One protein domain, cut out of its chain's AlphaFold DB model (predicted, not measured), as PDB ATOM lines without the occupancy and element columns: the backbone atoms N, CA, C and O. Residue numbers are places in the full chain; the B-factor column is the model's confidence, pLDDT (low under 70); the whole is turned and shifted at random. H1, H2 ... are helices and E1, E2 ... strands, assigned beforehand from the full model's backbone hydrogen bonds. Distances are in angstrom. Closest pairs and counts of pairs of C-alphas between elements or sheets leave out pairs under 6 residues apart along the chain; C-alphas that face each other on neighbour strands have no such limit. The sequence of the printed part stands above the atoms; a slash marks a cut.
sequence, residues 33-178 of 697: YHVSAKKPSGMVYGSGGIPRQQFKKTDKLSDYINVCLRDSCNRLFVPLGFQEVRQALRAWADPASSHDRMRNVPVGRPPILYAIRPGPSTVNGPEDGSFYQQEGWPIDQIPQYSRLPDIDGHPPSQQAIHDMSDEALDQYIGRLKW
ATOM      1  N   TYR A  33      15.692 -40.844  36.012       96.62
ATOM      2  CA  TYR A  33      15.769 -40.120  34.759       96.62
ATOM      3  C   TYR A  33      15.042 -40.878  33.657       96.62
ATOM      4  O   TYR A  33      15.211 -42.083  33.503       96.62
ATOM      5  N   HIS A  34      14.240 -40.168  32.872       95.38
ATOM      6  CA  HIS A  34      13.529 -40.736  31.727       95.38
ATOM      7  C   HIS A  34      13.652 -39.794  30.534       95.38
ATOM      8  O   HIS A  34      13.528 -38.579  30.695       95.38
ATOM      9  N   VAL A  35      13.866 -40.329  29.335       93.25
ATOM     10  CA  VAL A  35      13.919 -39.538  28.101       93.25
ATOM     11  C   VAL A  35      12.659 -39.805  27.291       93.25
ATOM     12  O   VAL A  35      12.309 -40.949  27.041       93.25
ATOM     13  N   SER A  36      11.989 -38.746  26.840       90.19
ATOM     14  CA  SER A  36      10.864 -38.864  25.913       90.19
ATOM     15  C   SER A  36      10.940 -37.808  24.816       90.19
ATOM     16  O   SER A  36      11.119 -36.614  25.072       90.19
ATOM     17  N   ALA A  37      10.741 -38.244  23.571       83.50
ATOM     18  CA  ALA A  37      10.581 -37.366  22.413       83.50
ATOM     19  C   ALA A  37       9.217 -36.660  22.381       83.50
ATOM     20  O   ALA A  37       9.051 -35.613  21.748       83.50
ATOM     21  N   LYS A  38       8.219 -37.201  23.089       77.25
ATOM     22  CA  LYS A  38       6.907 -36.569  23.227       77.25
ATOM     23  C   LYS A  38       6.916 -35.609  24.408       77.25
ATOM     24  O   LYS A  38       7.397 -35.929  25.499       77.25
ATOM     25  N   LYS A  39       6.307 -34.438  24.201       68.06
ATOM     26  CA  LYS A  39       5.858 -33.621  25.331       68.06
ATOM     27  C   LYS A  39       4.885 -34.468  26.167       68.06
ATOM     28  O   LYS A  39       4.111 -35.220  25.568       68.06
ATOM     29  N   PRO A  40       4.881 -34.319  27.502       63.50
ATOM     30  CA  PRO A  40       3.850 -34.919  28.335       63.50
ATOM     31  C   PRO A  40       2.515 -34.419  27.782       63.50
ATOM     32  O   PRO A  40       2.337 -33.207  27.623       63.50
ATOM     33  N   SER A  41       1.636 -35.331  27.366       56.53
ATOM     34  CA  SER A  41       0.324 -34.933  26.861       56.53
ATOM     35  C   SER A  41      -0.420 -34.255  28.005       56.53
ATOM     36  O   SER A  41      -0.552 -34.847  29.076       56.53
ATOM     37  N   GLY A  42      -0.908 -33.031  27.791       49.66
ATOM     38  CA  GLY A  42      -1.944 -32.468  28.653       49.66
ATOM     39  C   GLY A  42      -3.147 -33.410  28.591       49.66
ATOM     40  O   GLY A  42      -3.707 -33.597  27.521       49.66
ATOM     41  N   MET A  43      -3.380 -34.122  29.693       44.44
ATOM     42  CA  MET A  43      -4.478 -35.032  30.044       44.44
ATOM     43  C   MET A  43      -5.456 -35.541  28.971       44.44
ATOM     44  O   MET A  43      -6.179 -34.797  28.319       44.44
ATOM     45  N   VAL A  44      -5.705 -36.847  29.063       38.97
ATOM     46  CA  VAL A  44      -7.077 -37.351  29.185       38.97
ATOM     47  C   VAL A  44      -7.151 -37.938  30.606       38.97
ATOM     48  O   VAL A  44      -6.483 -38.927  30.877       38.97
ATOM     49  N   TYR A  45      -7.874 -37.274  31.520       41.50
ATOM     50  CA  TYR A  45      -8.074 -37.590  32.956       41.50
ATOM     51  C   TYR A  45      -6.977 -37.194  33.975       41.50
ATOM     52  O   TYR A  45      -6.099 -37.973  34.322       41.50
ATOM     53  N   GLY A  46      -7.122 -36.005  34.565       42.44
ATOM     54  CA  GLY A  46      -6.789 -35.703  35.971       42.44
ATOM     55  C   GLY A  46      -5.326 -35.535  36.398       42.44
ATOM     56  O   GLY A  46      -5.073 -34.731  37.295       42.44
ATOM     57  N   SER A  47      -4.365 -36.179  35.737       53.91
ATOM     58  CA  SER A  47      -2.958 -36.170  36.165       53.91
ATOM     59  C   SER A  47      -2.046 -35.890  34.971       53.91
ATOM     60  O   SER A  47      -1.787 -36.769  34.153       53.91
ATOM     61  N   GLY A  48      -1.571 -34.648  34.818       61.31
ATOM     62  CA  GLY A  48      -0.484 -34.373  33.875       61.31
ATOM     63  C   GLY A  48       0.744 -35.183  34.294       61.31
ATOM     64  O   GLY A  48       0.951 -35.390  35.486       61.31
ATOM     65  N   GLY A  49       1.539 -35.671  33.346       75.69
ATOM     66  CA  GLY A  49       2.670 -36.551  33.648       75.69
ATOM     67  C   GLY A  49       3.202 -37.253  32.405       75.69
ATOM     68  O   GLY A  49       2.713 -36.998  31.305       75.69
ATOM     69  N   ILE A  50       4.198 -38.126  32.563       77.75
ATOM     70  CA  ILE A  50       4.611 -39.068  31.513       77.75
ATOM     71  C   ILE A  50       3.645 -40.255  31.602       77.75
ATOM     72  O   ILE A  50       3.771 -41.062  32.528       77.75
ATOM     73  N   PRO A  51       2.642 -40.351  30.710       79.19
ATOM     74  CA  PRO A  51       1.575 -41.318  30.884       79.19
ATOM     75  C   PRO A  51       2.030 -42.710  30.448       79.19
ATOM     76  O   PRO A  51       2.864 -42.865  29.549       79.19
ATOM     77  N   ARG A  52       1.387 -43.733  31.013       79.06
ATOM     78  CA  ARG A  52       1.371 -45.075  30.422       79.06
ATOM     79  C   ARG A  52       0.847 -45.018  28.983       79.06
ATOM     80  O   ARG A  52      -0.096 -44.284  28.682       79.06
ATOM     81  N   GLN A  53       1.429 -45.809  28.094       77.19
ATOM     82  CA  GLN A  53       1.003 -45.906  26.702       77.19
ATOM     83  C   GLN A  53       0.352 -47.270  26.445       77.19
ATOM     84  O   GLN A  53       0.830 -48.307  26.897       77.19
ATOM     85  N   GLN A  54      -0.766 -47.276  25.719       73.88
ATOM     86  CA  GLN A  54      -1.361 -48.511  25.206       73.88
ATOM     87  C   GLN A  54      -0.758 -48.811  23.834       73.88
ATOM     88  O   GLN A  54      -0.896 -48.002  22.909       73.88
ATOM     89  N   PHE A  55      -0.113 -49.969  23.679       67.75
ATOM     90  CA  PHE A  55       0.382 -50.421  22.377       67.75
ATOM     91  C   PHE A  55      -0.321 -51.697  21.924       67.75
ATOM     92  O   PHE A  55      -0.662 -52.570  22.715       67.75
ATOM     93  N   LYS A  56      -0.522 -51.796  20.606       66.75
ATOM     94  CA  LYS A  56      -1.144 -52.957  19.952       66.75
ATOM     95  C   LYS A  56      -0.153 -54.091  19.650       66.75
ATOM     96  O   LYS A  56      -0.590 -55.147  19.206       66.75
ATOM     97  N   LYS A  57       1.159 -53.883  19.826       62.69
ATOM     98  CA  LYS A  57       2.211 -54.827  19.414       62.69
ATOM     99  C   LYS A  57       3.130 -55.232  20.562       62.69
ATOM    100  O   LYS A  57       3.211 -54.557  21.579       62.69
ATOM    101  N   THR A  58       3.773 -56.379  20.374       59.44
ATOM    102  CA  THR A  58       4.492 -57.160  21.386       59.44
ATOM    103  C   THR A  58       5.968 -56.811  21.541       59.44
ATOM    104  O   THR A  58       6.673 -57.539  22.238       59.44
ATOM    105  N   ASP A  59       6.440 -55.760  20.883       64.12
ATOM    106  CA  ASP A  59       7.866 -55.457  20.830       64.12
ATOM    107  C   ASP A  59       8.339 -54.958  22.205       64.12
ATOM    108  O   ASP A  59       7.674 -54.142  22.849       64.12
ATOM    109  N   LYS A  60       9.446 -55.532  22.696       70.88
ATOM    110  CA  LYS A  60      10.083 -55.109  23.946       70.88
ATOM    111  C   LYS A  60      10.639 -53.706  23.735       70.88
ATOM    112  O   LYS A  60      11.399 -53.510  22.799       70.88
ATOM    113  N   LEU A  61      10.275 -52.767  24.602       75.94
ATOM    114  CA  LEU A  61      10.814 -51.411  24.591       75.94
ATOM    115  C   LEU A  61      11.724 -51.276  25.819       75.94
ATOM    116  O   LEU A  61      11.240 -51.490  26.920       75.94
ATOM    117  N   SER A  62      13.020 -50.986  25.685       77.00
ATOM    118  CA  SER A  62      13.903 -50.866  26.866       77.00
ATOM    119  C   SER A  62      13.676 -49.593  27.691       77.00
ATOM    120  O   SER A  62      14.109 -49.518  28.830       77.00
ATOM    121  N   ASP A  63      12.908 -48.619  27.195       78.62
ATOM    122  CA  ASP A  63      12.458 -47.450  27.959       78.62
ATOM    123  C   ASP A  63      11.028 -47.600  28.530       78.62
ATOM    124  O   ASP A  63      10.552 -46.707  29.240       78.62
ATOM    125  N   TYR A  64      10.349 -48.732  28.279       84.00
ATOM    126  CA  TYR A  64       9.035 -49.047  28.849       84.00
ATOM    127  C   TYR A  64       8.910 -50.505  29.297       84.00
ATOM    128  O   TYR A  64       9.066 -51.438  28.516       84.00
ATOM    129  N   ILE A  65       8.427 -50.724  30.514       82.88
ATOM    130  CA  ILE A  65       8.026 -52.062  30.944       82.88
ATOM    131  C   ILE A  65       6.586 -52.359  30.520       82.88
ATOM    132  O   ILE A  65       5.678 -51.547  30.699       82.88
ATOM    133  N   ASN A  66       6.373 -53.553  29.969       82.81
ATOM    134  CA  ASN A  66       5.038 -54.090  29.747       82.81
ATOM    135  C   ASN A  66       4.489 -54.635  31.071       82.81
ATOM    136  O   ASN A  66       4.950 -55.662  31.567       82.81
ATOM    137  N   VAL A  67       3.504 -53.938  31.624       79.69
ATOM    138  CA  VAL A  67       2.781 -54.331  32.827       79.69
ATOM    139  C   VAL A  67       1.413 -54.853  32.402       79.69
ATOM    140  O   VAL A  67       0.611 -54.135  31.796       79.69
ATOM    141  N   CYS A  68       1.127 -56.113  32.724       79.00
ATOM    142  CA  CYS A  68      -0.219 -56.657  32.584       79.00
ATOM    143  C   CYS A  68      -1.069 -56.185  33.768       79.00
ATOM    144  O   CYS A  68      -0.816 -56.566  34.909       79.00
ATOM    145  N   LEU A  69      -2.085 -55.359  33.500       66.94
ATOM    146  CA  LEU A  69      -3.117 -55.057  34.491       66.94
ATOM    147  C   LEU A  69      -4.213 -56.130  34.417       66.94
ATOM    148  O   LEU A  69      -5.110 -56.023  33.582       66.94
ATOM    149  N   ARG A  70      -4.152 -57.107  35.332       59.66
ATOM    150  CA  ARG A  70      -5.180 -58.146  35.571       59.66
ATOM    151  C   ARG A  70      -5.473 -59.061  34.367       59.66
ATOM    152  O   ARG A  70      -4.886 -58.912  33.301       59.66
ATOM    153  N   ASP A  71      -6.387 -60.016  34.562       52.91
ATOM    154  CA  ASP A  71      -6.791 -61.124  33.669       52.91
ATOM    155  C   ASP A  71      -7.087 -60.771  32.195       52.91
ATOM    156  O   ASP A  71      -7.161 -61.648  31.333       52.91
ATOM    157  N   SER A  72      -7.207 -59.488  31.853       57.31
ATOM    158  CA  SER A  72      -7.150 -59.030  30.468       57.31
ATOM    159  C   SER A  72      -5.717 -58.633  30.110       57.31
ATOM    160  O   SER A  72      -5.229 -57.612  30.585       57.31
ATOM    161  N   CYS A  73      -5.061 -59.379  29.211       60.09
ATOM    162  CA  CYS A  73      -3.741 -59.066  28.629       60.09
ATOM    163  C   CYS A  73      -3.724 -57.782  27.760       60.09
ATOM    164  O   CYS A  73      -3.092 -57.733  26.701       60.09
ATOM    165  N   ASN A  74      -4.405 -56.720  28.186       70.81
ATOM    166  CA  ASN A  74      -4.183 -55.379  27.681       70.81
ATOM    167  C   ASN A  74      -2.801 -54.941  28.165       70.81
ATOM    168  O   ASN A  74      -2.621 -54.525  29.306       70.81
ATOM    169  N   ARG A  75      -1.815 -55.096  27.282       73.81
ATOM    170  CA  ARG A  75      -0.421 -54.720  27.521       73.81
ATOM    171  C   ARG A  75      -0.336 -53.212  27.708       73.81
ATOM    172  O   ARG A  75      -0.502 -52.451  26.749       73.81
ATOM    173  N   LEU A  76      -0.115 -52.780  28.943       82.81
ATOM    174  CA  LEU A  76       0.168 -51.389  29.251       82.81
ATOM    175  C   LEU A  76       1.667 -51.204  29.351       82.81
ATOM    176  O   LEU A  76       2.352 -51.930  30.061       82.81
ATOM    177  N   PHE A  77       2.166 -50.211  28.635       85.56
ATOM    178  CA  PHE A  77       3.575 -49.880  28.636       85.56
ATOM    179  C   PHE A  77       3.781 -48.693  29.552       85.56
ATOM    180  O   PHE A  77       3.201 -47.621  29.354       85.56
ATOM    181  N   VAL A  78       4.588 -48.907  30.575       89.56
ATOM    182  CA  VAL A  78       4.849 -47.942  31.630       89.56
ATOM    183  C   VAL A  78       6.275 -47.421  31.474       89.56
ATOM    184  O   VAL A  78       7.182 -48.238  31.325       89.56
ATOM    185  N   PRO A  79       6.493 -46.095  31.486       92.06
ATOM    186  CA  PRO A  79       7.822 -45.515  31.304       92.06
ATOM    187  C   PRO A  79       8.780 -45.933  32.426       92.06
ATOM    188  O   PRO A  79       8.476 -45.742  33.607       92.06
ATOM    189  N   LEU A  80       9.955 -46.443  32.056       94.38
ATOM    190  CA  LEU A  80      11.052 -46.719  32.985       94.38
ATOM    191  C   LEU A  80      11.821 -45.427  33.298       94.38
ATOM    192  O   LEU A  80      12.127 -44.638  32.404       94.38
ATOM    193  N   GLY A  81      12.120 -45.205  34.574       96.06
ATOM    194  CA  GLY A  81      13.069 -44.201  35.047       96.06
ATOM    195  C   GLY A  81      14.353 -44.879  35.516       96.06
ATOM    196  O   GLY A  81      14.284 -45.912  36.169       96.06
ATOM    197  N   PHE A  82      15.511 -44.306  35.217       96.56
ATOM    198  CA  PHE A  82      16.817 -44.885  35.542       96.56
ATOM    199  C   PHE A  82      17.572 -44.033  36.554       96.56
ATOM    200  O   PHE A  82      17.482 -42.811  36.519       96.56
ATOM    201  N   GLN A  83      18.338 -44.647  37.445       95.81
ATOM    202  CA  GLN A  83      19.097 -43.935  38.472       95.81
ATOM    203  C   GLN A  83      20.178 -43.024  37.875       95.81
ATOM    204  O   GLN A  83      20.497 -41.982  38.446       95.81
ATOM    205  N   GLU A  84      20.707 -43.380  36.702       96.06
ATOM    206  CA  GLU A  84      21.745 -42.624  36.009       96.06
ATOM    207  C   GLU A  84      21.243 -41.996  34.704       96.06
ATOM    208  O   GLU A  84      20.539 -42.618  33.905       96.06
ATOM    209  N   VAL A  85      21.683 -40.762  34.438       96.69
ATOM    210  CA  VAL A  85      21.382 -40.053  33.181       96.69
ATOM    211  C   VAL A  85      21.920 -40.820  31.972       96.69
ATOM    212  O   VAL A  85      21.245 -40.900  30.945       96.69
ATOM    213  N   ARG A  86      23.122 -41.399  32.096       96.75
ATOM    214  CA  ARG A  86      23.756 -42.193  31.038       96.75
ATOM    215  C   ARG A  86      22.883 -43.386  30.659       96.75
ATOM    216  O   ARG A  86      22.593 -43.575  29.480       96.75
ATOM    217  N   GLN A  87      22.406 -44.129  31.655       95.81
ATOM    218  CA  GLN A  87      21.535 -45.281  31.451       95.81
ATOM    219  C   GLN A  87      20.203 -44.879  30.804       95.81
ATOM    220  O   GLN A  87      19.800 -45.496  29.823       95.81
ATOM    221  N   ALA A  88      19.577 -43.785  31.256       95.88
ATOM    222  CA  ALA A  88      18.354 -43.268  30.637       95.88
ATOM    223  C   ALA A  88      18.540 -42.889  29.156       95.88
ATOM    224  O   ALA A  88      17.670 -43.161  28.328       95.88
ATOM    225  N   LEU A  89      19.675 -42.268  28.808       95.50
ATOM    226  CA  LEU A  89      20.010 -41.923  27.423       95.50
ATOM    227  C   LEU A  89      20.260 -43.168  26.568       95.50
ATOM    228  O   LEU A  89      19.782 -43.213  25.437       95.50
ATOM    229  N   ARG A  90      20.964 -44.175  27.099       95.25
ATOM    230  CA  ARG A  90      21.217 -45.450  26.408       95.25
ATOM    231  C   ARG A  90      19.927 -46.232  26.175       95.25
ATOM    232  O   ARG A  90      19.698 -46.652  25.047       95.25
ATOM    233  N   ALA A  91      19.065 -46.346  27.185       92.81
ATOM    234  CA  ALA A  91      17.770 -47.013  27.061       92.81
ATOM    235  C   ALA A  91      16.887 -46.346  25.995       92.81
ATOM    236  O   ALA A  91      16.300 -47.019  25.156       92.81
ATOM    237  N   TRP A  92      16.850 -45.011  25.944       92.88
ATOM    238  CA  TRP A  92      16.119 -44.295  24.891       92.88
ATOM    239  C   TRP A  92      16.760 -44.402  23.501       92.88
ATOM    240  O   TRP A  92      16.055 -44.369  22.491       92.88
ATOM    241  N   ALA A  93      18.089 -44.482  23.431       92.19
ATOM    242  CA  ALA A  93      18.833 -44.579  22.178       92.19
ATOM    243  C   ALA A  93      18.872 -46.003  21.599       92.19
ATOM    244  O   ALA A  93      19.201 -46.167  20.423       92.19
ATOM    245  N   ASP A  94      18.540 -47.015  22.402       89.31
ATOM    246  CA  ASP A  94      18.553 -48.418  22.007       89.31
ATOM    247  C   ASP A  94      17.649 -48.662  20.768       89.31
ATOM    248  O   ASP A  94      16.440 -48.409  20.780       89.31
ATOM    249  N   PRO A  95      18.204 -49.171  19.653       76.50
ATOM    250  CA  PRO A  95      17.447 -49.430  18.434       76.50
ATOM    251  C   PRO A  95      16.302 -50.432  18.611       76.50
ATOM    252  O   PRO A  95      15.379 -50.430  17.787       76.50
ATOM    253  N   ALA A  96      16.382 -51.299  19.626       75.56
ATOM    254  CA  ALA A  96      15.334 -52.246  19.987       75.56
ATOM    255  C   ALA A  96      14.194 -51.579  20.773       75.56
ATOM    256  O   ALA A  96      13.075 -52.081  20.758       75.56
ATOM    257  N   SER A  97      14.460 -50.441  21.417       66.00
ATOM    258  CA  SER A  97      13.560 -49.802  22.377       66.00
ATOM    259  C   SER A  97      12.632 -48.760  21.788       66.00
ATOM    260  O   SER A  97      11.593 -48.430  22.351       66.00
ATOM    261  N   SER A  98      13.012 -48.219  20.639       58.69
ATOM    262  CA  SER A  98      12.453 -46.960  20.200       58.69
ATOM    263  C   SER A  98      11.028 -47.079  19.657       58.69
ATOM    264  O   SER A  98      10.778 -47.406  18.488       58.69
ATOM    265  N   HIS A  99      10.072 -46.655  20.484       60.19
ATOM    266  CA  HIS A  99       8.739 -46.261  20.032       60.19
ATOM    267  C   HIS A  99       8.787 -45.223  18.892       60.19
ATOM    268  O   HIS A  99       7.911 -45.213  18.021       60.19
ATOM    269  N   ASP A 100       9.804 -44.357  18.873       56.25
ATOM    270  CA  ASP A 100       9.957 -43.305  17.864       56.25
ATOM    271  C   ASP A 100      10.279 -43.879  16.477       56.25
ATOM    272  O   ASP A 100       9.761 -43.388  15.467       56.25
ATOM    273  N   ARG A 101      11.012 -44.997  16.420       60.75
ATOM    274  CA  ARG A 101      11.276 -45.743  15.184       60.75
ATOM    275  C   ARG A 101       9.993 -46.349  14.617       60.75
ATOM    276  O   ARG A 101       9.787 -46.318  13.407       60.75
ATOM    277  N   MET A 102       9.085 -46.818  15.477       54.06
ATOM    278  CA  MET A 102       7.787 -47.359  15.048       54.06
ATOM    279  C   MET A 102       6.870 -46.320  14.396       54.06
ATOM    280  O   MET A 102       5.970 -46.701  13.647       54.06
ATOM    281  N   ARG A 103       7.053 -45.022  14.667       55.50
ATOM    282  CA  ARG A 103       6.183 -43.985  14.098       55.50
ATOM    283  C   ARG A 103       6.812 -43.147  12.992       55.50
ATOM    284  O   ARG A 103       6.068 -42.361  12.411       55.50
ATOM    285  N   ASN A 104       8.109 -43.292  12.683       50.78
ATOM    286  CA  ASN A 104       8.811 -42.436  11.711       50.78
ATOM    287  C   ASN A 104       8.430 -40.954  11.876       50.78
ATOM    288  O   ASN A 104       8.286 -40.238  10.886       50.78
ATOM    289  N   VAL A 105       8.165 -40.494  13.108       55.28
ATOM    290  CA  VAL A 105       7.769 -39.099  13.300       55.28
ATOM    291  C   VAL A 105       9.055 -38.307  13.155       55.28
ATOM    292  O   VAL A 105       9.943 -38.499  13.984       55.28
ATOM    293  N   PRO A 106       9.202 -37.440  12.137       54.34
ATOM    294  CA  PRO A 106      10.297 -36.493  12.132       54.34
ATOM    295  C   PRO A 106      10.146 -35.671  13.406       54.34
ATOM    296  O   PRO A 106       9.206 -34.884  13.552       54.34
ATOM    297  N   VAL A 107      11.020 -35.934  14.375       56.28
ATOM    298  CA  VAL A 107      10.995 -35.273  15.670       56.28
ATOM    299  C   VAL A 107      11.499 -33.855  15.418       56.28
ATOM    300  O   VAL A 107      12.659 -33.529  15.617       56.28
ATOM    301  N   GLY A 108      10.621 -32.975  14.930       70.81
ATOM    302  CA  GLY A 108      10.936 -31.558  14.717       70.81
ATOM    303  C   GLY A 108      11.211 -30.810  16.026       70.81
ATOM    304  O   GLY A 108      11.304 -29.586  16.038       70.81
ATOM    305  N   ARG A 109      11.275 -31.524  17.152       82.19
ATOM    306  CA  ARG A 109      11.580 -31.001  18.474       82.19
ATOM    307  C   ARG A 109      12.630 -31.898  19.131       82.19
ATOM    308  O   ARG A 109      12.509 -33.114  19.031       82.19
ATOM    309  N   PRO A 110      13.612 -31.313  19.829       87.69
ATOM    310  CA  PRO A 110      14.584 -32.086  20.582       87.69
ATOM    311  C   PRO A 110      13.886 -32.903  21.681       87.69
ATOM    312  O   PRO A 110      12.969 -32.376  22.328       87.69
ATOM    313  N   PRO A 111      14.312 -34.159  21.908       92.19
ATOM    314  CA  PRO A 111      13.832 -34.969  23.019       92.19
ATOM    315  C   PRO A 111      14.077 -34.288  24.366       92.19
ATOM    316  O   PRO A 111      14.934 -33.408  24.505       92.19
ATOM    317  N   ILE A 112      13.305 -34.688  25.372       93.69
ATOM    318  CA  ILE A 112      13.366 -34.121  26.716       93.69
ATOM    319  C   ILE A 112      13.775 -35.217  27.696       93.69
ATOM    320  O   ILE A 112      13.130 -36.259  27.763       93.69
ATOM    321  N   LEU A 113      14.825 -34.948  28.465       95.81
ATOM    322  CA  LEU A 113      15.236 -35.709  29.637       95.81
ATOM    323  C   LEU A 113      14.531 -35.137  30.870       95.81
ATOM    324  O   LEU A 113      14.628 -33.943  31.147       95.81
ATOM    325  N   TYR A 114      13.835 -35.974  31.620       95.69
ATOM    326  CA  TYR A 114      13.137 -35.612  32.848       95.69
ATOM    327  C   TYR A 114      13.925 -36.116  34.050       95.69
ATOM    328  O   TYR A 114      14.377 -37.255  34.035       95.69
ATOM    329  N   ALA A 115      14.059 -35.286  35.085       96.38
ATOM    330  CA  ALA A 115      14.478 -35.723  36.411       96.38
ATOM    331  C   ALA A 115      13.219 -35.886  37.262       96.38
ATOM    332  O   ALA A 115      12.438 -34.943  37.413       96.38
ATOM    333  N   ILE A 116      13.013 -37.089  37.783       95.56
ATOM    334  CA  ILE A 116      11.781 -37.528  38.427       95.56
ATOM    335  C   ILE A 116      12.105 -37.923  39.864       95.56
ATOM    336  O   ILE A 116      13.057 -38.655  40.117       95.56
ATOM    337  N   ARG A 117      11.326 -37.429  40.821       95.38
ATOM    338  CA  ARG A 117      11.379 -37.867  42.215       95.38
ATOM    339  C   ARG A 117      10.593 -39.168  42.342       95.38
ATOM    340  O   ARG A 117       9.395 -39.144  42.058       95.38
ATOM    341  N   PRO A 118      11.212 -40.270  42.794       94.25
ATOM    342  CA  PRO A 118      10.484 -41.480  43.135       94.25
ATOM    343  C   PRO A 118       9.337 -41.166  44.099       94.25
ATOM    344  O   PRO A 118       9.510 -40.450  45.087       94.25
ATOM    345  N   GLY A 119       8.154 -41.672  43.771       92.00
ATOM    346  CA  GLY A 119       6.956 -41.568  44.594       92.00
ATOM    347  C   GLY A 119       6.736 -42.829  45.433       92.00
ATOM    348  O   GLY A 119       7.462 -43.810  45.283       92.00
ATOM    349  N   PRO A 120       5.702 -42.844  46.290       90.94
ATOM    350  CA  PRO A 120       5.390 -43.997  47.141       90.94
ATOM    351  C   PRO A 120       4.998 -45.255  46.350       90.94
ATOM    352  O   PRO A 120       5.101 -46.357  46.871       90.94
ATOM    353  N   SER A 121       4.556 -45.100  45.099       90.81
ATOM    354  CA  SER A 121       4.214 -46.199  44.188       90.81
ATOM    355  C   SER A 121       5.374 -46.628  43.285       90.81
ATOM    356  O   SER A 121       5.180 -47.472  42.408       90.81
ATOM    357  N   THR A 122       6.564 -46.033  43.440       94.25
ATOM    358  CA  THR A 122       7.736 -46.416  42.650       94.25
ATOM    359  C   THR A 122       8.214 -47.797  43.069       94.25
ATOM    360  O   THR A 122       8.484 -48.048  44.240       94.25
ATOM    361  N   VAL A 123       8.355 -48.675  42.086       94.06
ATOM    362  CA  VAL A 123       8.872 -50.034  42.242       94.06
ATOM    363  C   VAL A 123      10.118 -50.218  41.383       94.06
ATOM    364  O   VAL A 123      10.305 -49.505  40.392       94.06
ATOM    365  N   ASN A 124      10.972 -51.168  41.764       95.88
ATOM    366  CA  ASN A 124      12.154 -51.526  40.980       95.88
ATOM    367  C   ASN A 124      11.725 -52.072  39.614       95.88
ATOM    368  O   ASN A 124      10.803 -52.886  39.514       95.88
ATOM    369  N   GLY A 125      12.382 -51.589  38.567       92.31
ATOM    370  CA  GLY A 125      12.229 -52.086  37.213       92.31
ATOM    371  C   GLY A 125      13.021 -53.375  36.974       92.31
ATOM    372  O   GLY A 125      13.671 -53.893  37.880       92.31
ATOM    373  N   PRO A 126      12.920 -53.928  35.756       90.31
ATOM    374  CA  PRO A 126      13.530 -55.207  35.400       90.31
ATOM    375  C   PRO A 126      15.042 -55.107  35.163       90.31
ATOM    376  O   PRO A 126      15.721 -56.128  35.168       90.31
ATOM    377  N   GLU A 127      15.555 -53.901  34.919       90.44
ATOM    378  CA  GLU A 127      16.979 -53.629  34.724       90.44
ATOM    379  C   GLU A 127      17.581 -53.031  36.000       90.44
ATOM    380  O   GLU A 127      16.910 -52.278  36.715       90.44
ATOM    381  N   ASP A 128      18.852 -53.323  36.273       92.00
ATOM    382  CA  ASP A 128      19.557 -52.761  37.425       92.00
ATOM    383  C   ASP A 128      19.537 -51.230  37.379       92.00
ATOM    384  O   ASP A 128      19.817 -50.620  36.349       92.00
ATOM    385  N   GLY A 129      19.162 -50.596  38.490       91.31
ATOM    386  CA  GLY A 129      19.031 -49.137  38.562       91.31
ATOM    387  C   GLY A 129      17.814 -48.562  37.825       91.31
ATOM    388  O   GLY A 129      17.687 -47.340  37.746       91.31
ATOM    389  N   SER A 130      16.905 -49.393  37.303       94.88
ATOM    390  CA  SER A 130      15.639 -48.945  36.710       94.88
ATOM    391  C   SER A 130      14.477 -48.993  37.706       94.88
ATOM    392  O   SER A 130      14.470 -49.759  38.666       94.88
ATOM    393  N   PHE A 131      13.465 -48.162  37.466       95.56
ATOM    394  CA  PHE A 131      12.298 -47.963  38.318       95.56
ATOM    395  C   PHE A 131      11.066 -47.652  37.473       95.56
ATOM    396  O   PHE A 131      11.175 -47.084  36.388       95.56
ATOM    397  N   TYR A 132       9.873 -47.951  37.977       95.31
ATOM    398  CA  TYR A 132       8.625 -47.544  37.331       95.31
ATOM    399  C   TYR A 132       7.494 -47.315  38.327       95.31
ATOM    400  O   TYR A 132       7.571 -47.707  39.488       95.31
ATOM    401  N   GLN A 133       6.424 -46.682  37.856       93.38
ATOM    402  CA  GLN A 133       5.150 -46.547  38.560       93.38
ATOM    403  C   GLN A 133       4.037 -46.999  37.632       93.38
ATOM    404  O   GLN A 133       3.947 -46.487  36.524       93.38
ATOM    405  N   GLN A 134       3.162 -47.910  38.063       88.50
ATOM    406  CA  GLN A 134       2.121 -48.496  37.196       88.50
ATOM    407  C   GLN A 134       1.231 -47.458  36.477       88.50
ATOM    408  O   GLN A 134       0.721 -47.720  35.384       88.50
ATOM    409  N   GLU A 135       1.050 -46.278  37.068       87.50
ATOM    410  CA  GLU A 135       0.232 -45.194  36.512       87.50
ATOM    411  C   GLU A 135       0.999 -44.263  35.550       87.50
ATOM    412  O   GLU A 135       0.390 -43.440  34.864       87.50
ATOM    413  N   GLY A 136       2.314 -44.438  35.418       90.94
ATOM    414  CA  GLY A 136       3.227 -43.478  34.798       90.94
ATOM    415  C   GLY A 136       3.817 -42.525  35.836       90.94
ATOM    416  O   GLY A 136       3.691 -42.762  37.031       90.94
ATOM    417  N   TRP A 137       4.470 -41.455  35.382       92.44
ATOM    418  CA  TRP A 137       5.126 -40.484  36.264       92.44
ATOM    419  C   TRP A 137       4.300 -39.196  36.369       92.44
ATOM    420  O   TRP A 137       4.256 -38.440  35.391       92.44
ATOM    421  N   PRO A 138       3.654 -38.921  37.516       90.75
ATOM    422  CA  PRO A 138       2.915 -37.684  37.759       90.75
ATOM    423  C   PRO A 138       3.779 -36.424  37.601       90.75
ATOM    424  O   PRO A 138       4.967 -36.420  37.913       90.75
ATOM    425  N   ILE A 139       3.197 -35.321  37.126       86.75
ATOM    426  CA  ILE A 139       3.931 -34.075  36.837       86.75
ATOM    427  C   ILE A 139       4.548 -33.422  38.077       86.75
ATOM    428  O   ILE A 139       5.612 -32.816  37.981       86.75
ATOM    429  N   ASP A 140       3.925 -33.572  39.243       86.62
ATOM    430  CA  ASP A 140       4.425 -33.101  40.538       86.62
ATOM    431  C   ASP A 140       5.683 -33.862  40.995       86.62
ATOM    432  O   ASP A 140       6.513 -33.335  41.752       86.62
ATOM    433  N   GLN A 141       5.884 -35.068  40.463       92.75
ATOM    434  CA  GLN A 141       7.119 -35.829  40.619       92.75
ATOM    435  C   GLN A 141       8.215 -35.390  39.649       92.75
ATOM    436  O   GLN A 141       9.345 -35.825  39.813       92.75
ATOM    437  N   ILE A 142       7.953 -34.501  38.689       93.19
ATOM    438  CA  ILE A 142       8.935 -34.035  37.699       93.19
ATOM    439  C   ILE A 142       9.381 -32.609  38.058       93.19
ATOM    440  O   ILE A 142       8.853 -31.642  37.510       93.19
ATOM    441  N   PRO A 143      10.328 -32.396  38.988       93.25
ATOM    442  CA  PRO A 143      10.737 -31.043  39.358       93.25
ATOM    443  C   PRO A 143      11.630 -30.366  38.320       93.25
ATOM    444  O   PRO A 143      11.705 -29.136  38.307       93.25
ATOM    445  N   GLN A 144      12.325 -31.127  37.471       94.56
ATOM    446  CA  GLN A 144      13.241 -30.577  36.478       94.56
ATOM    447  C   GLN A 144      13.211 -31.382  35.180       94.56
ATOM    448  O   GLN A 144      12.920 -32.578  35.157       94.56
ATOM    449  N   TYR A 145      13.549 -30.714  34.087       95.00
ATOM    450  CA  TYR A 145      13.764 -31.353  32.799       95.00
ATOM    451  C   TYR A 145      14.877 -30.637  32.032       95.00
ATOM    452  O   TYR A 145      15.158 -29.462  32.264       95.00
ATOM    453  N   SER A 146      15.490 -31.322  31.079       95.50
ATOM    454  CA  SER A 146      16.452 -30.758  30.144       95.50
ATOM    455  C   SER A 146      16.079 -31.152  28.724       95.50
ATOM    456  O   SER A 146      15.719 -32.296  28.457       95.50
ATOM    457  N   ARG A 147      16.139 -30.203  27.788       95.12
ATOM    458  CA  ARG A 147      16.079 -30.554  26.364       95.12
ATOM    459  C   ARG A 147      17.438 -31.101  25.968       95.12
ATOM    460  O   ARG A 147      18.447 -30.468  26.279       95.12
ATOM    461  N   LEU A 148      17.447 -32.233  25.278       95.38
ATOM    462  CA  LEU A 148      18.686 -32.807  24.788       95.38
ATOM    463  C   LEU A 148      19.354 -31.816  23.809       95.38
ATOM    464  O   LEU A 148      18.669 -31.350  22.892       95.38
ATOM    465  N   PRO A 149      20.627 -31.423  24.023       96.25
ATOM    466  CA  PRO A 149      21.261 -30.390  23.214       96.25
ATOM    467  C   PRO A 149      21.564 -30.890  21.800       96.25
ATOM    468  O   PRO A 149      21.932 -32.045  21.613       96.25
ATOM    469  N   ASP A 150      21.484 -29.996  20.820       95.25
ATOM    470  CA  ASP A 150      21.709 -30.350  19.420       95.25
ATOM    471  C   ASP A 150      23.107 -30.958  19.181       95.25
ATOM    472  O   ASP A 150      24.110 -30.556  19.790       95.25
ATOM    473  N   ILE A 151      23.174 -31.925  18.269       94.31
ATOM    474  CA  ILE A 151      24.407 -32.507  17.732       94.31
ATOM    475  C   ILE A 151      24.546 -31.960  16.316       94.31
ATOM    476  O   ILE A 151      23.628 -32.086  15.509       94.31
ATOM    477  N   ASP A 152      25.650 -31.265  16.045       94.00
ATOM    478  CA  ASP A 152      25.917 -30.637  14.744       94.00
ATOM    479  C   ASP A 152      24.781 -29.720  14.251       94.00
ATOM    480  O   ASP A 152      24.436 -29.687  13.070       94.00
ATOM    481  N   GLY A 153      24.162 -28.978  15.179       92.94
ATOM    482  CA  GLY A 153      23.076 -28.033  14.891       92.94
ATOM    483  C   GLY A 153      21.708 -28.673  14.633       92.94
ATOM    484  O   GLY A 153      20.778 -27.967  14.248       92.94
ATOM    485  N   HIS A 154      21.576 -29.981  14.850       91.56
ATOM    486  CA  HIS A 154      20.329 -30.717  14.676       91.56
ATOM    487  C   HIS A 154      19.904 -31.396  15.985       91.56
ATOM    488  O   HIS A 154      20.766 -31.810  16.766       91.56
ATOM    489  N   PRO A 155      18.590 -31.571  16.222       91.44
ATOM    490  CA  PRO A 155      18.108 -32.387  17.326       91.44
ATOM    491  C   PRO A 155      18.780 -33.769  17.324       91.44
ATOM    492  O   PRO A 155      18.876 -34.394  16.264       91.44
ATOM    493  N   PRO A 156      19.242 -34.261  18.485       92.75
ATOM    494  CA  PRO A 156      19.969 -35.522  18.573       92.75
ATOM    495  C   PRO A 156      19.079 -36.678  18.113       92.75
ATOM    496  O   PRO A 156      17.959 -36.851  18.600       92.75
ATOM    497  N   SER A 157      19.585 -37.483  17.180       90.62
ATOM    498  CA  SER A 157      18.936 -38.736  16.803       90.62
ATOM    499  C   SER A 157      19.280 -39.830  17.815       90.62
ATOM    500  O   SER A 157      20.328 -39.789  18.459       90.62
ATOM    501  N   GLN A 158      18.413 -40.838  17.939       90.38
ATOM    502  CA  GLN A 158      18.705 -42.008  18.773       90.38
ATOM    503  C   GLN A 158      19.987 -42.703  18.328       90.38
ATOM    504  O   GLN A 158      20.826 -43.004  19.163       90.38
ATOM    505  N   GLN A 159      20.186 -42.853  17.013       91.00
ATOM    506  CA  GLN A 159      21.406 -43.440  16.460       91.00
ATOM    507  C   GLN A 159      22.656 -42.647  16.868       91.00
ATOM    508  O   GLN A 159      23.643 -43.241  17.279       91.00
ATOM    509  N   ALA A 160      22.602 -41.310  16.829       93.69
ATOM    510  CA  ALA A 160      23.736 -40.483  17.231       93.69
ATOM    511  C   ALA A 160      24.092 -40.666  18.713       93.69
ATOM    512  O   ALA A 160      25.269 -40.740  19.035       93.69
ATOM    513  N   ILE A 161      23.101 -40.765  19.609       95.06
ATOM    514  CA  ILE A 161      23.347 -41.037  21.037       95.06
ATOM    515  C   ILE A 161      23.809 -42.480  21.262       95.06
ATOM    516  O   ILE A 161      24.684 -42.721  22.092       95.06
ATOM    517  N   HIS A 162      23.257 -43.437  20.519       93.69
ATOM    518  CA  HIS A 162      23.646 -44.842  20.587       93.69
ATOM    519  C   HIS A 162      25.116 -45.041  20.193       93.69
ATOM    520  O   HIS A 162      25.833 -45.778  20.863       93.69
ATOM    521  N   ASP A 163      25.577 -44.345  19.156       94.31
ATOM    522  CA  ASP A 163      26.924 -44.509  18.601       94.31
ATOM    523  C   ASP A 163      28.005 -43.724  19.364       94.31
ATOM    524  O   ASP A 163      29.194 -43.867  19.074       94.31
ATOM    525  N   MET A 164      27.629 -42.909  20.355       97.38
ATOM    526  CA  MET A 164      28.597 -42.246  21.232       97.38
ATOM    527  C   MET A 164      29.344 -43.271  22.091       97.38
ATOM    528  O   MET A 164      28.736 -44.183  22.661       97.38
ATOM    529  N   SER A 165      30.657 -43.079  22.251       97.56
ATOM    530  CA  SER A 165      31.402 -43.723  23.340       97.56
ATOM    531  C   SER A 165      30.913 -43.203  24.694       97.56
ATOM    532  O   SER A 165      30.229 -42.178  24.757       97.56
ATOM    533  N   ASP A 166      31.257 -43.883  25.784       96.38
ATOM    534  CA  ASP A 166      30.845 -43.442  27.120       96.38
ATOM    535  C   ASP A 166      31.427 -42.067  27.472       96.38
ATOM    536  O   ASP A 166      30.707 -41.213  27.985       96.38
ATOM    537  N   GLU A 167      32.668 -41.780  27.078       97.44
ATOM    538  CA  GLU A 167      33.300 -40.473  27.288       97.44
ATOM    539  C   GLU A 167      32.612 -39.374  26.472       97.44
ATOM    540  O   GLU A 167      32.407 -38.260  26.958       97.44
ATOM    541  N   ALA A 168      32.243 -39.673  25.222       97.44
ATOM    542  CA  ALA A 168      31.510 -38.737  24.376       97.44
ATOM    543  C   ALA A 168      30.106 -38.471  24.937       97.44
ATOM    544  O   ALA A 168      29.640 -37.328  24.931       97.44
ATOM    545  N   LEU A 169      29.454 -39.506  25.472       97.38
ATOM    546  CA  LEU A 169      28.151 -39.398  26.114       97.38
ATOM    547  C   LEU A 169      28.232 -38.593  27.418       97.38
ATOM    548  O   LEU A 169      27.369 -37.754  27.658       97.38
ATOM    549  N   ASP A 170      29.281 -38.754  28.220       96.56
ATOM    550  CA  ASP A 170      29.497 -37.951  29.429       96.56
ATOM    551  C   ASP A 170      29.753 -36.477  29.107       96.56
ATOM    552  O   ASP A 170      29.157 -35.585  29.719       96.56
ATOM    553  N   GLN A 171      30.575 -36.198  28.089       96.94
ATOM    554  CA  GLN A 171      30.754 -34.834  27.584       96.94
ATOM    555  C   GLN A 171      29.425 -34.246  27.109       96.94
ATOM    556  O   GLN A 171      29.122 -33.082  27.380       96.94
ATOM    557  N   TYR A 172      28.609 -35.051  26.429       97.12
ATOM    558  CA  TYR A 172      27.286 -34.657  25.973       97.12
ATOM    559  C   TYR A 172      26.326 -34.371  27.143       97.12
ATOM    560  O   TYR A 172      25.644 -33.341  27.124       97.12
ATOM    561  N   ILE A 173      26.321 -35.212  28.184       97.31
ATOM    562  CA  ILE A 173      25.574 -35.023  29.441       97.31
ATOM    563  C   ILE A 173      25.991 -33.715  30.122       97.31
ATOM    564  O   ILE A 173      25.130 -32.961  30.574       97.31
ATOM    565  N   GLY A 174      27.283 -33.379  30.118       96.38
ATOM    566  CA  GLY A 174      27.798 -32.114  30.652       96.38
ATOM    567  C   GLY A 174      27.242 -30.856  29.967       96.38
ATOM    568  O   GLY A 174      27.313 -29.765  30.530       96.38
ATOM    569  N   ARG A 175      26.643 -30.980  28.772       96.94
ATOM    570  CA  ARG A 175      25.985 -29.866  28.061       96.94
ATOM    571  C   ARG A 175      24.503 -29.706  28.411       96.94
ATOM    572  O   ARG A 175      23.871 -28.769  27.910       96.94
ATOM    573  N   LEU A 176      23.923 -30.607  29.206       96.38
ATOM    574  CA  LEU A 176      22.513 -30.546  29.588       96.38
ATOM    575  C   LEU A 176      22.225 -29.266  30.377       96.38
ATOM    576  O   LEU A 176      22.923 -28.907  31.323       96.38
ATOM    577  N   LYS A 177      21.152 -28.574  29.992       96.06
ATOM    578  CA  LYS A 177      20.652 -27.388  30.697       96.06
ATOM    579  C   LYS A 177      19.363 -27.746  31.411       96.06
ATOM    580  O   LYS A 177      18.326 -27.900  30.759       96.06
ATOM    581  N   TRP A 178      19.442 -27.922  32.723       94.19
ATOM    582  CA  TRP A 178      18.286 -28.229  33.557       94.19
ATOM    583  C   TRP A 178      17.427 -26.985  33.756       94.19
ATOM    584  O   TRP A 178      17.921 -25.912  34.097       94.19
TER     585      TRP A 178
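What this domain is: This is residues 33 to 178 of the 697 residues of an uncharacterized protein of Metarhizium robertsii (UniProt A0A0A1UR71). A small sheet of three strands, E1, E5 and E8, has H1 over E1 on one face; H4 and the short H3 sit beyond H1 toward one end of the long axis, and the hairpin of E3 and E4 reaches toward the other end, with the two-stranded pair E2 and E7 close by its strand E4. Loops make up much of the rest, and the short H2 sits to one side. The printed part has 146 residues, with four named helices and eight named strands in the order E1 E2 E3 E4 H1 H2 E5 E6 E7 E8 H3 H4; the class is mixed, helices and strands, and under half of the residues are in named elements. The three sheets, in the orders E1 - E5 - E8, E2 - E7 and E3 - E4, are antiparallel. The whole is compact, with a radius of gyration of the C-alphas of 14.8 A, and elongated in outline, spanning 47 by 30 by 30 A.

Where its parts are: E1, residues 33 to 36, begins at C-alpha 33 at (15.769, -40.120, 34.759) and is 10.2 A long from first to last C-alpha. E2 is residues 49 to 51. E3, residues 64 to 68, is 12.5 A long, and E4, residues 75 to 79, is 12.9 A. H1, residues 85 to 93, is the longest helix by residues and measures 12.2 A, from C-alpha 85 at (21.382, -40.053, 33.181). H2 is residues 99 to 103. E5, residues 112 to 116, is 12.3 A long. E6 is residues 130 to 132 and E7 residues 136 to 138. E8, residues 144 to 147, is 10.5 A long. H3 is residues 158 to 162. H4, residues 166 to 173, is 10.2 A long and ends at C-alpha 173 at (25.574, -35.023, 29.441).

How they stand to each other: E1 and E8 are the edge strands of their sheet and E5 is the inner one. E1 and E5 are antiparallel at 148 degrees, with N 34 and O 114 at 3.1 A and N 36 and O 112 at 2.9 A, within hydrogen-bond range. E5 and E8 are antiparallel at 164 degrees, with N 113 and O 146 at 2.8 A. H1 is on this sheet at a height over the sheet of 6.2 A, over E1; it runs only just along the strands, at 28 degrees to E1 on the local plane. The closest C-alphas of E1 and H1 are those of His 34 and Ala 88, 5.6 A apart. H1 touches H3, closest at the C-alphas of Ala 93 and Gln 158, 4.3 A. H1 also touches H4, about perpendicular at 80 degrees, closest at the C-alphas of Arg 86 and Leu 169, 7.2 A. E3 and E4 form a hairpin, antiparallel at 143 degrees, with N 67 and O 76 at 2.8 A. E2 and E7 are antiparallel at 166 degrees, with N 50 and O 137 at 2.8 A. The closest C-alphas of E4 and E7 are those of Val 78 and Gly 136, 5.7 A. E6 pairs with no named strand, but its residues 130 to 131 pair with residues 81 to 82. H2 touches no helix. In H1, H2, H3 and H4 every O i to N i+4 pair is within hydrogen-bond range.

The domain as a whole: The two C-alphas farthest apart are those of Asp 71 and Asp 152, 48.6 A. The printed part has no cut. The links E1 to E2, E2 to E3 and E5 to E6 are long. Residues 177 to 178 pair with residues 146 to 147 of E8, antiparallel. The mean pLDDT of the printed part is 83.3; residues 39 to 48, 55 to 59, 69 to 73 and 97 to 107 are under 70.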